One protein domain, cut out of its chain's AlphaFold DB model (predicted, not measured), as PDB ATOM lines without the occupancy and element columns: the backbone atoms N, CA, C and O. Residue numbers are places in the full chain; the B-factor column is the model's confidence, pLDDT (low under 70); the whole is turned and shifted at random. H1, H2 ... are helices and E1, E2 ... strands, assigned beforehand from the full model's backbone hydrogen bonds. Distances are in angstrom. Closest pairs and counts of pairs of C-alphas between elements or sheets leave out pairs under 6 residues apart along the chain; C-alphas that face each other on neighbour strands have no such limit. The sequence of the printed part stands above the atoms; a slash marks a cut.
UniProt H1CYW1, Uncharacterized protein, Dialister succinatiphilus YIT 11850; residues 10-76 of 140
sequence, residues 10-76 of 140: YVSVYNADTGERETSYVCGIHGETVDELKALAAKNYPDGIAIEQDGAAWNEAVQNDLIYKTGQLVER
ATOM      1  N   TYR A  10      18.167 -45.132  38.181       96.50
ATOM      2  CA  TYR A  10      19.256 -44.750  37.305       96.50
ATOM      3  C   TYR A  10      19.931 -43.480  37.809       96.50
ATOM      4  O   TYR A  10      19.299 -42.609  38.403       96.50
ATOM      5  N   VAL A  11      21.224 -43.358  37.519       98.06
ATOM      6  CA  VAL A  11      21.964 -42.098  37.618       98.06
ATOM      7  C   VAL A  11      22.599 -41.832  36.265       98.06
ATOM      8  O   VAL A  11      23.522 -42.536  35.857       98.06
ATOM      9  N   SER A  12      22.087 -40.827  35.562       98.06
ATOM     10  CA  SER A  12      22.640 -40.369  34.289       98.06
ATOM     11  C   SER A  12      23.593 -39.210  34.515       98.06
ATOM     12  O   SER A  12      23.318 -38.332  35.329       98.06
ATOM     13  N   VAL A  13      24.699 -39.202  33.782       98.31
ATOM     14  CA  VAL A  13      25.673 -38.112  33.790       98.31
ATOM     15  C   VAL A  13      25.514 -37.312  32.511       98.31
ATOM     16  O   VAL A  13      25.508 -37.886  31.422       98.31
ATOM     17  N   TYR A  14      25.396 -35.999  32.658       98.19
ATOM     18  CA  TYR A  14      25.342 -35.052  31.554       98.19
ATOM     19  C   TYR A  14      26.559 -34.135  31.594       98.19
ATOM     20  O   TYR A  14      26.962 -33.676  32.663       98.19
ATOM     21  N   ASN A  15      27.122 -33.841  30.432       97.38
ATOM     22  CA  ASN A  15      28.200 -32.882  30.287       97.38
ATOM     23  C   ASN A  15      27.715 -31.486  30.714       97.38
ATOM     24  O   ASN A  15      26.676 -31.021  30.242       97.38
ATOM     25  N   ALA A  16      28.443 -30.814  31.608       94.69
ATOM     26  CA  ALA A  16      28.014 -29.523  32.147       94.69
ATOM     27  C   ALA A  16      28.007 -28.388  31.108       94.69
ATOM     28  O   ALA A  16      27.210 -27.458  31.240       94.69
ATOM     29  N   ASP A  17      28.857 -28.472  30.080       93.31
ATOM     30  CA  ASP A  17      28.997 -27.433  29.058       93.31
ATOM     31  C   ASP A  17      27.990 -27.620  27.918       93.31
ATOM     32  O   ASP A  17      27.330 -26.668  27.496       93.31
ATOM     33  N   THR A  18      27.860 -28.848  27.410       93.44
ATOM     34  CA  THR A  18      27.011 -29.148  26.244       93.44
ATOM     35  C   THR A  18      25.602 -29.592  26.625       93.44
ATOM     36  O   THR A  18      24.685 -29.510  25.806       93.44
ATOM     37  N   GLY A  19      25.411 -30.065  27.858       95.50
ATOM     38  CA  GLY A  19      24.174 -30.694  28.307       95.50
ATOM     39  C   GLY A  19      23.978 -32.118  27.786       95.50
ATOM     40  O   GLY A  19      22.938 -32.715  28.053       95.50
ATOM     41  N   GLU A  20      24.925 -32.682  27.036       96.25
ATOM     42  CA  GLU A  20      24.778 -34.005  26.424       96.25
ATOM     43  C   GLU A  20      24.928 -35.130  27.445       96.25
ATOM     44  O   GLU A  20      25.778 -35.070  28.330       96.25
ATOM     45  N   ARG A  21      24.120 -36.187  27.315       97.06
ATOM     46  CA  ARG A  21      24.252 -37.369  28.170       97.06
ATOM     47  C   ARG A  21      25.539 -38.119  27.827       97.06
ATOM     48  O   ARG A  21      25.684 -38.623  26.718       97.06
ATOM     49  N   GLU A  22      26.427 -38.262  28.801       96.81
ATOM     50  CA  GLU A  22      27.696 -38.981  28.656       96.81
ATOM     51  C   GLU A  22      27.543 -40.465  29.003       96.81
ATOM     52  O   GLU A  22      28.133 -41.330  28.356       96.81
ATOM     53  N   THR A  23      26.738 -40.780  30.024       97.25
ATOM     54  CA  THR A  23      26.465 -42.164  30.435       97.25
ATOM     55  C   THR A  23      25.218 -42.277  31.316       97.25
ATOM     56  O   THR A  23      24.689 -41.276  31.802       97.25
ATOM     57  N   SER A  24      24.782 -43.512  31.564       97.06
ATOM     58  CA  SER A  24      23.791 -43.852  32.584       97.06
ATOM     59  C   SER A  24      24.210 -45.104  33.345       97.06
ATOM     60  O   SER A  24      24.502 -46.139  32.751       97.06
ATOM     61  N   TYR A  25      24.171 -45.024  34.670       97.19
ATOM     62  CA  TYR A  25      24.312 -46.161  35.566       97.19
ATOM     63  C   TYR A  25      22.945 -46.617  36.065       97.19
ATOM     64  O   TYR A  25      22.039 -45.804  36.216       97.19
ATOM     65  N   VAL A  26      22.809 -47.912  36.351       95.75
ATOM     66  CA  VAL A  26      21.568 -48.518  36.859       95.75
ATOM     67  C   VAL A  26      21.831 -49.352  38.107       95.75
ATOM     68  O   VAL A  26      22.830 -50.081  38.182       95.75
ATOM     69  N   CYS A  27      20.927 -49.221  39.074       94.06
ATOM     70  CA  CYS A  27      20.960 -49.909  40.357       94.06
ATOM     71  C   CYS A  27      20.769 -51.423  40.157       94.06
ATOM     72  O   CYS A  27      19.982 -51.847  39.313       94.06
ATOM     73  N   GLY A  28      21.510 -52.239  40.904       91.31
ATOM     74  CA  GLY A  28      21.560 -53.699  40.759       91.31
ATOM     75  C   GLY A  28      22.458 -54.211  39.621       91.31
ATOM     76  O   GLY A  28      22.613 -55.420  39.475       91.31
ATOM     77  N   ILE A  29      23.060 -53.322  38.813       93.00
ATOM     78  CA  ILE A  29      24.083 -53.693  37.811       93.00
ATOM     79  C   ILE A  29      25.401 -52.968  38.071       93.00
ATOM     80  O   ILE A  29      26.457 -53.593  38.100       93.00
ATOM     81  N   HIS A  30      25.349 -51.643  38.224       94.62
ATOM     82  CA  HIS A  30      26.543 -50.797  38.352       94.62
ATOM     83  C   HIS A  30      26.867 -50.432  39.810       94.62
ATOM     84  O   HIS A  30      27.931 -49.883  40.084       94.62
ATOM     85  N   GLY A  31      25.950 -50.741  40.726       93.81
ATOM     86  CA  GLY A  31      26.017 -50.516  42.168       93.81
ATOM     87  C   GLY A  31      24.702 -50.954  42.807       93.81
ATOM     88  O   GLY A  31      23.682 -51.043  42.122       93.81
ATOM     89  N   GLU A  32      24.717 -51.249  44.100       93.50
ATOM     90  CA  GLU A  32      23.559 -51.772  44.837       93.50
ATOM     91  C   GLU A  32      22.608 -50.659  45.298       93.50
ATOM     92  O   GLU A  32      21.449 -50.920  45.619       93.50
ATOM     93  N   THR A  33      23.082 -49.409  45.328       95.25
ATOM     94  CA  THR A  33      22.300 -48.242  45.753       95.25
ATOM     95  C   THR A  33      22.544 -47.034  44.854       95.25
ATOM     96  O   THR A  33      23.595 -46.904  44.229       95.25
ATOM     97  N   VAL A  34      21.596 -46.095  44.835       95.44
ATOM     98  CA  VAL A  34      21.734 -44.825  44.101       95.44
ATOM     99  C   VAL A  34      22.952 -44.017  44.570       95.44
ATOM    100  O   VAL A  34      23.628 -43.403  43.745       95.44
ATOM    101  N   ASP A  35      23.277 -44.037  45.864       97.25
ATOM    102  CA  ASP A  35      24.436 -43.316  46.404       97.25
ATOM    103  C   ASP A  35      25.763 -43.875  45.871       97.25
ATOM    104  O   ASP A  35      26.670 -43.107  45.542       97.25
ATOM    105  N   GLU A  36      25.865 -45.198  45.697       97.56
ATOM    106  CA  GLU A  36      27.019 -45.823  45.038       97.56
ATOM    107  C   GLU A  36      27.137 -45.387  43.576       97.56
ATOM    108  O   GLU A  36      28.239 -45.097  43.107       97.56
ATOM    109  N   LEU A  37      26.011 -45.267  42.862       97.75
ATOM    110  CA  LEU A  37      26.011 -44.778  41.484       97.75
ATOM    111  C   LEU A  37      26.420 -43.304  41.400       97.75
ATOM    112  O   LEU A  37      27.184 -42.937  40.510       97.75
ATOM    113  N   LYS A  38      25.964 -42.459  42.332       97.56
ATOM    114  CA  LYS A  38      26.381 -41.050  42.422       97.56
ATOM    115  C   LYS A  38      27.873 -40.927  42.723       97.56
ATOM    116  O   LYS A  38      28.552 -40.113  42.102       97.56
ATOM    117  N   ALA A  39      28.404 -41.758  43.621       97.69
ATOM    118  CA  ALA A  39      29.837 -41.804  43.898       97.69
ATOM    119  C   ALA A  39      30.642 -42.265  42.670       97.69
ATOM    120  O   ALA A  39      31.701 -41.705  42.377       97.69
ATOM    121  N   LEU A  40      30.132 -43.251  41.926       97.25
ATOM    122  CA  LEU A  40      30.740 -43.719  40.681       97.25
ATOM    123  C   LEU A  40      30.726 -42.634  39.595       97.25
ATOM    124  O   LEU A  40      31.751 -42.408  38.952       97.25
ATOM    125  N   ALA A  41      29.599 -41.936  39.431       97.75
ATOM    126  CA  ALA A  41      29.458 -40.798  38.530       97.75
ATOM    127  C   ALA A  41      30.465 -39.693  38.864       97.75
ATOM    128  O   ALA A  41      31.265 -39.340  38.008       97.75
ATOM    129  N   ALA A  42      30.515 -39.236  40.118       97.38
ATOM    130  CA  ALA A  42      31.449 -38.194  40.550       97.38
ATOM    131  C   ALA A  42      32.925 -38.599  40.388       97.38
ATOM    132  O   ALA A  42      33.785 -37.756  40.148       97.38
ATOM    133  N   LYS A  43      33.240 -39.894  40.518       97.88
ATOM    134  CA  LYS A  43      34.599 -40.409  40.319       97.88
ATOM    135  C   LYS A  43      35.012 -40.419  38.846       97.88
ATOM    136  O   LYS A  43      36.155 -40.092  38.542       97.88
ATOM    137  N   ASN A  44      34.124 -40.865  37.959       97.75
ATOM    138  CA  ASN A  44      34.445 -41.074  36.545       97.75
ATOM    139  C   ASN A  44      34.217 -39.818  35.693       97.75
ATOM    140  O   ASN A  44      34.886 -39.645  34.680       97.75
ATOM    141  N   TYR A  45      33.302 -38.953  36.127       97.25
ATOM    142  CA  TYR A  45      32.878 -37.730  35.454       97.25
ATOM    143  C   TYR A  45      32.793 -36.590  36.484       97.25
ATOM    144  O   TYR A  45      31.697 -36.171  36.862       97.25
ATOM    145  N   PRO A  46      33.939 -36.110  37.002       96.75
ATOM    146  CA  PRO A  46      33.974 -35.137  38.099       96.75
ATOM    147  C   PRO A  46      33.336 -33.787  37.745       96.75
ATOM    148  O   PRO A  46      32.803 -33.123  38.631       96.75
ATOM    149  N   ASP A  47      33.363 -33.414  36.466       96.56
ATOM    150  CA  ASP A  47      32.769 -32.176  35.946       96.56
ATOM    151  C   ASP A  47      31.342 -32.390  35.402       96.56
ATOM    152  O   ASP A  47      30.704 -31.459  34.914       96.56
ATOM    153  N   GLY A  48      30.832 -33.624  35.467       96.50
ATOM    154  CA  GLY A  48      29.516 -33.993  34.966       96.50
ATOM    155  C   GLY A  48      28.390 -33.691  35.957       96.50
ATOM    156  O   GLY A  48      28.557 -33.697  37.178       96.50
ATOM    157  N   ILE A  49      27.193 -33.477  35.423       97.56
ATOM    158  CA  ILE A  49      25.964 -33.274  36.187       97.56
ATOM    159  C   ILE A  49      25.249 -34.617  36.315       97.56
ATOM    160  O   ILE A  49      24.714 -35.146  35.341       97.56
ATOM    161  N   ALA A  50      25.237 -35.170  37.528       97.44
ATOM    162  CA  ALA A  50      24.553 -36.423  37.829       97.44
ATOM    163  C   ALA A  50      23.070 -36.187  38.163       97.44
ATOM    164  O   ALA A  50      22.743 -35.421  39.071       97.44
ATOM    165  N   ILE A  51      22.176 -36.884  37.461       97.44
ATOM    166  CA  ILE A  51      20.722 -36.807  37.635       97.44
ATOM    167  C   ILE A  51      20.184 -38.193  37.964       97.44
ATOM    168  O   ILE A  51      20.403 -39.148  37.221       97.44
ATOM    169  N   GLU A  52      19.468 -38.283  39.079       96.75
ATOM    170  CA  GLU A  52      18.729 -39.477  39.481       96.75
ATOM    171  C   GLU A  52      17.407 -39.567  38.716       96.75
ATOM    172  O   GLU A  52      16.701 -38.567  38.566       96.75
ATOM    173  N   GLN A  53      17.087 -40.753  38.208       95.81
ATOM    174  CA  GLN A  53      15.907 -41.005  37.386       95.81
ATOM    175  C   GLN A  53      15.326 -42.381  37.719       95.81
ATOM    176  O   GLN A  53      16.074 -43.330  37.953       95.81
ATOM    177  N   ASP A  54      14.003 -42.519  37.677       94.69
ATOM    178  CA  ASP A  54      13.384 -43.842  37.584       94.69
ATOM    179  C   ASP A  54      13.462 -44.384  36.143       94.69
ATOM    180  O   ASP A  54      13.881 -43.686  35.212       94.69
ATOM    181  N   GLY A  55      13.064 -45.642  35.946       91.12
ATOM    182  CA  GLY A  55      13.089 -46.280  34.628       91.12
ATOM    183  C   GLY A  55      12.276 -45.550  33.554       91.12
ATOM    184  O   GLY A  55      12.709 -45.504  32.403       91.12
ATOM    185  N   ALA A  56      11.150 -44.922  33.910       92.38
ATOM    186  CA  ALA A  56      10.321 -44.198  32.948       92.38
ATOM    187  C   ALA A  56      10.992 -42.893  32.499       92.38
ATOM    188  O   ALA A  56      11.129 -42.666  31.297       92.38
ATOM    189  N   ALA A  57      11.470 -42.082  33.446       94.00
ATOM    190  CA  ALA A  57      12.172 -40.831  33.168       94.00
ATOM    191  C   ALA A  57      13.499 -41.070  32.434       94.00
ATOM    192  O   ALA A  57      13.871 -40.308  31.539       94.00
ATOM    193  N   TRP A  58      14.214 -42.144  32.781       95.19
ATOM    194  CA  TRP A  58      15.407 -42.561  32.051       95.19
ATOM    195  C   TRP A  58      15.068 -42.952  30.608       95.19
ATOM    196  O   TRP A  58      15.699 -42.459  29.673       95.19
ATOM    197  N   ASN A  59      14.046 -43.790  30.406       94.31
ATOM    198  CA  ASN A  59      13.636 -44.221  29.072       94.31
ATOM    199  C   ASN A  59      13.158 -43.038  28.216       94.31
ATOM    200  O   ASN A  59      13.548 -42.944  27.058       94.31
ATOM    201  N   GLU A  60      12.383 -42.107  28.775       94.44
ATOM    202  CA  GLU A  60      11.980 -40.876  28.087       94.44
ATOM    203  C   GLU A  60      13.193 -40.042  27.654       94.44
ATOM    204  O   GLU A  60      13.272 -39.629  26.496       94.44
ATOM    205  N   ALA A  61      14.166 -39.849  28.551       95.44
ATOM    206  CA  ALA A  61      15.383 -39.099  28.255       95.44
ATOM    207  C   ALA A  61      16.234 -39.749  27.155       95.44
ATOM    208  O   ALA A  61      16.847 -39.055  26.341       95.44
ATOM    209  N   VAL A  62      16.287 -41.082  27.117       94.12
ATOM    210  CA  VAL A  62      17.027 -41.828  26.092       94.12
ATOM    211  C   VAL A  62      16.299 -41.812  24.752       94.12
ATOM    212  O   VAL A  62      16.933 -41.533  23.739       94.12
ATOM    213  N   GLN A  63      14.993 -42.086  24.736       94.88
ATOM    214  CA  GLN A  63      14.207 -42.175  23.500       94.88
ATOM    215  C   GLN A  63      14.060 -40.823  22.797       94.88
ATOM    216  O   GLN A  63      14.072 -40.779  21.572       94.88
ATOM    217  N   ASN A  64      13.951 -39.729  23.559       94.56
ATOM    218  CA  ASN A  64      13.781 -38.380  23.010       94.56
ATOM    219  C   ASN A  64      15.090 -37.576  22.933       94.56
ATOM    220  O   ASN A  64      15.043 -36.375  22.688       94.56
ATOM    221  N   ASP A  65      16.242 -38.216  23.169       94.94
ATOM    222  CA  ASP A  65      17.566 -37.568  23.187       94.94
ATOM    223  C   ASP A  65      17.586 -36.254  23.996       94.94
ATOM    224  O   ASP A  65      18.057 -35.209  23.539       94.94
ATOM    225  N   LEU A  66      17.014 -36.291  25.205       97.06
ATOM    226  CA  LEU A  66      16.928 -35.103  26.047       97.06
ATOM    227  C   LEU A  66      18.320 -34.698  26.543       97.06
ATOM    228  O   LEU A  66      19.115 -35.539  26.974       97.06
ATOM    229  N   ILE A  67      18.574 -33.392  26.543       97.06
ATOM    230  CA  ILE A  67      19.794 -32.774  27.064       97.06
ATOM    231  C   ILE A  67      19.505 -32.042  28.371       97.06
ATOM    232  O   ILE A  67      18.396 -31.553  28.599       97.06
ATOM    233  N   TYR A  68      20.511 -31.920  29.229       96.62
ATOM    234  CA  TYR A  68      20.407 -31.115  30.435       96.62
ATOM    235  C   TYR A  68      20.686 -29.643  30.144       96.62
ATOM    236  O   TYR A  68      21.762 -29.275  29.679       96.62
ATOM    237  N   LYS A  69      19.728 -28.772  30.462       94.50
ATOM    238  CA  LYS A  69      19.873 -27.327  30.297       94.50
ATOM    239  C   LYS A  69      19.157 -26.590  31.416       94.50
ATOM    240  O   LYS A  69      17.964 -26.775  31.640       94.50
ATOM    241  N   THR A  70      19.882 -25.712  32.109       90.00
ATOM    242  CA  THR A  70      19.318 -24.805  33.124       90.00
ATOM    243  C   THR A  70      18.476 -25.533  34.185       90.00
ATOM    244  O   THR A  70      17.358 -25.126  34.493       90.00
ATOM    245  N   GLY A  71      18.993 -26.628  34.750       92.06
ATOM    246  CA  GLY A  71      18.322 -27.318  35.858       92.06
ATOM    247  C   GLY A  71      17.388 -28.465  35.465       92.06
ATOM    248  O   GLY A  71      16.914 -29.165  36.353       92.06
ATOM    249  N   GLN A  72      17.119 -28.671  34.174       95.19
ATOM    250  CA  GLN A  72      16.104 -29.616  33.699       95.19
ATOM    251  C   GLN A  72      16.526 -30.327  32.412       95.19
ATOM    252  O   GLN A  72      17.382 -29.843  31.673       95.19
ATOM    253  N   LEU A  73      15.898 -31.473  32.148       96.44
ATOM    254  CA  LEU A  73      16.006 -32.166  30.869       96.44
ATOM    255  C   LEU A  73      15.029 -31.551  29.870       96.44
ATOM    256  O   LEU A  73      13.855 -31.362  30.181       96.44
ATOM    257  N   VAL A  74      15.529 -31.222  28.686       96.19
ATOM    258  CA  VAL A  74      14.763 -30.619  27.594       96.19
ATOM    259  C   VAL A  74      15.117 -31.300  26.284       96.19
ATOM    260  O   VAL A  74      16.187 -31.893  26.157       96.19
ATOM    261  N   GLU A  75      14.236 -31.194  25.297       94.81
ATOM    262  CA  GLU A  75      14.564 -31.627  23.942       94.81
ATOM    263  C   GLU A  75      15.792 -30.875  23.431       94.81
ATOM    264  O   GLU A  75      15.965 -29.671  23.674       94.81
ATOM    265  N   ARG A  76      16.652 -31.594  22.708       91.00
ATOM    266  CA  ARG A  76      17.773 -30.975  22.012       91.00
ATOM    267  C   ARG A  76      17.224 -29.905  21.062       91.00
ATOM    268  O   ARG A  76      16.346 -30.209  20.252       91.00
TER     269      ARG A  76
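What this domain is: This is residues 10 to 76 of the 140 residues of an uncharacterized protein of Dialister succinatiphilus YIT 11850 (UniProt H1CYW1). Look first for a small, twisted antiparallel sheet of three strands, E2, E1 and E3, with helix H1 along one face and helix H2 on the other. A short hairpin, E4 and E5, packs at the end of the sheet where E1 ends and E2 begins. The printed part has 67 residues with two named helices and five named strands, in the order E1, E2, H1, E3, H2, E4, E5, and its class is mixed, helices and strands. It is compact, with a radius of gyration of the C-alphas of 11.1 A and spans of 31 by 26 by 15 A.

How they stand to each other: Begin with E1, residues 10 to 15, the inner strand of the sheet. On one side of it is the edge strand E2, residues 21 to 26, antiparallel at 164 degrees and forming a hairpin with it; look for N 11 and O 25, 2.9 A apart and within hydrogen-bond range. The other edge strand is E3, residues 48 to 54, antiparallel to E1 at 151 degrees, with N 12 and O 51 within hydrogen-bond range at 2.9 A. The sheet is only just strongly twisted, its C-alphas lying up to 4.4 A off the best plane. H1, residues 34 to 44, is on the sheet at a height of 8.7 A, over E1 and along the strands, at 25 degrees to E1 on the local plane; 2 of its C-alphas fall on E3, only just too few to be over it. The closest C-alphas of H1 and E1 are those of Leu 37 and Val 11, 6.2 A apart. E2, H1 and E3 form a split strand-helix-strand unit, with E1 between the two strands that run the same way; its crossover is right-handed. H2, residues 55 to 63, is on the opposite face, giving three layers, helices on both faces of a sheet. Its height over the sheet is 9.4 A, and its closest C-alpha to E1 is that of Trp 58, 6.9 A from that of Tyr 10. Every O i to N i+4 pair in H1 and H2 is within hydrogen-bond range. E4, residues 67 to 69, and E5, residues 72 to 74, form an antiparallel hairpin, with N 67 and O 74 within hydrogen-bond range at 2.8 A. The closest C-alphas of E4 and E1 are those of Tyr 68 and Tyr 14, 6.4 A apart. H1 and H2 are apart.

Where its parts are: Find C-alpha 10 at (19.256, -44.750, 37.305), where E1 begins its 16.4 A. E2 covers 14.4 A, and H1 runs 15.3 A from C-alpha 34 at (21.734, -44.825, 44.101). E3 is 19.1 A long and H2 11.9 A. E4 and E5 each measure 6.3 A, and E5 ends at C-alpha 74, (14.763, -30.619, 27.594).

The domain as a whole: The two C-alphas farthest apart are those of Glu 32 and Arg 76, at 31.4 A. The printed part has no cut and no long link; E2 to H1 is short, and the others are tight. The mean pLDDT of the printed part is 95.7, and no printed residue is under 70.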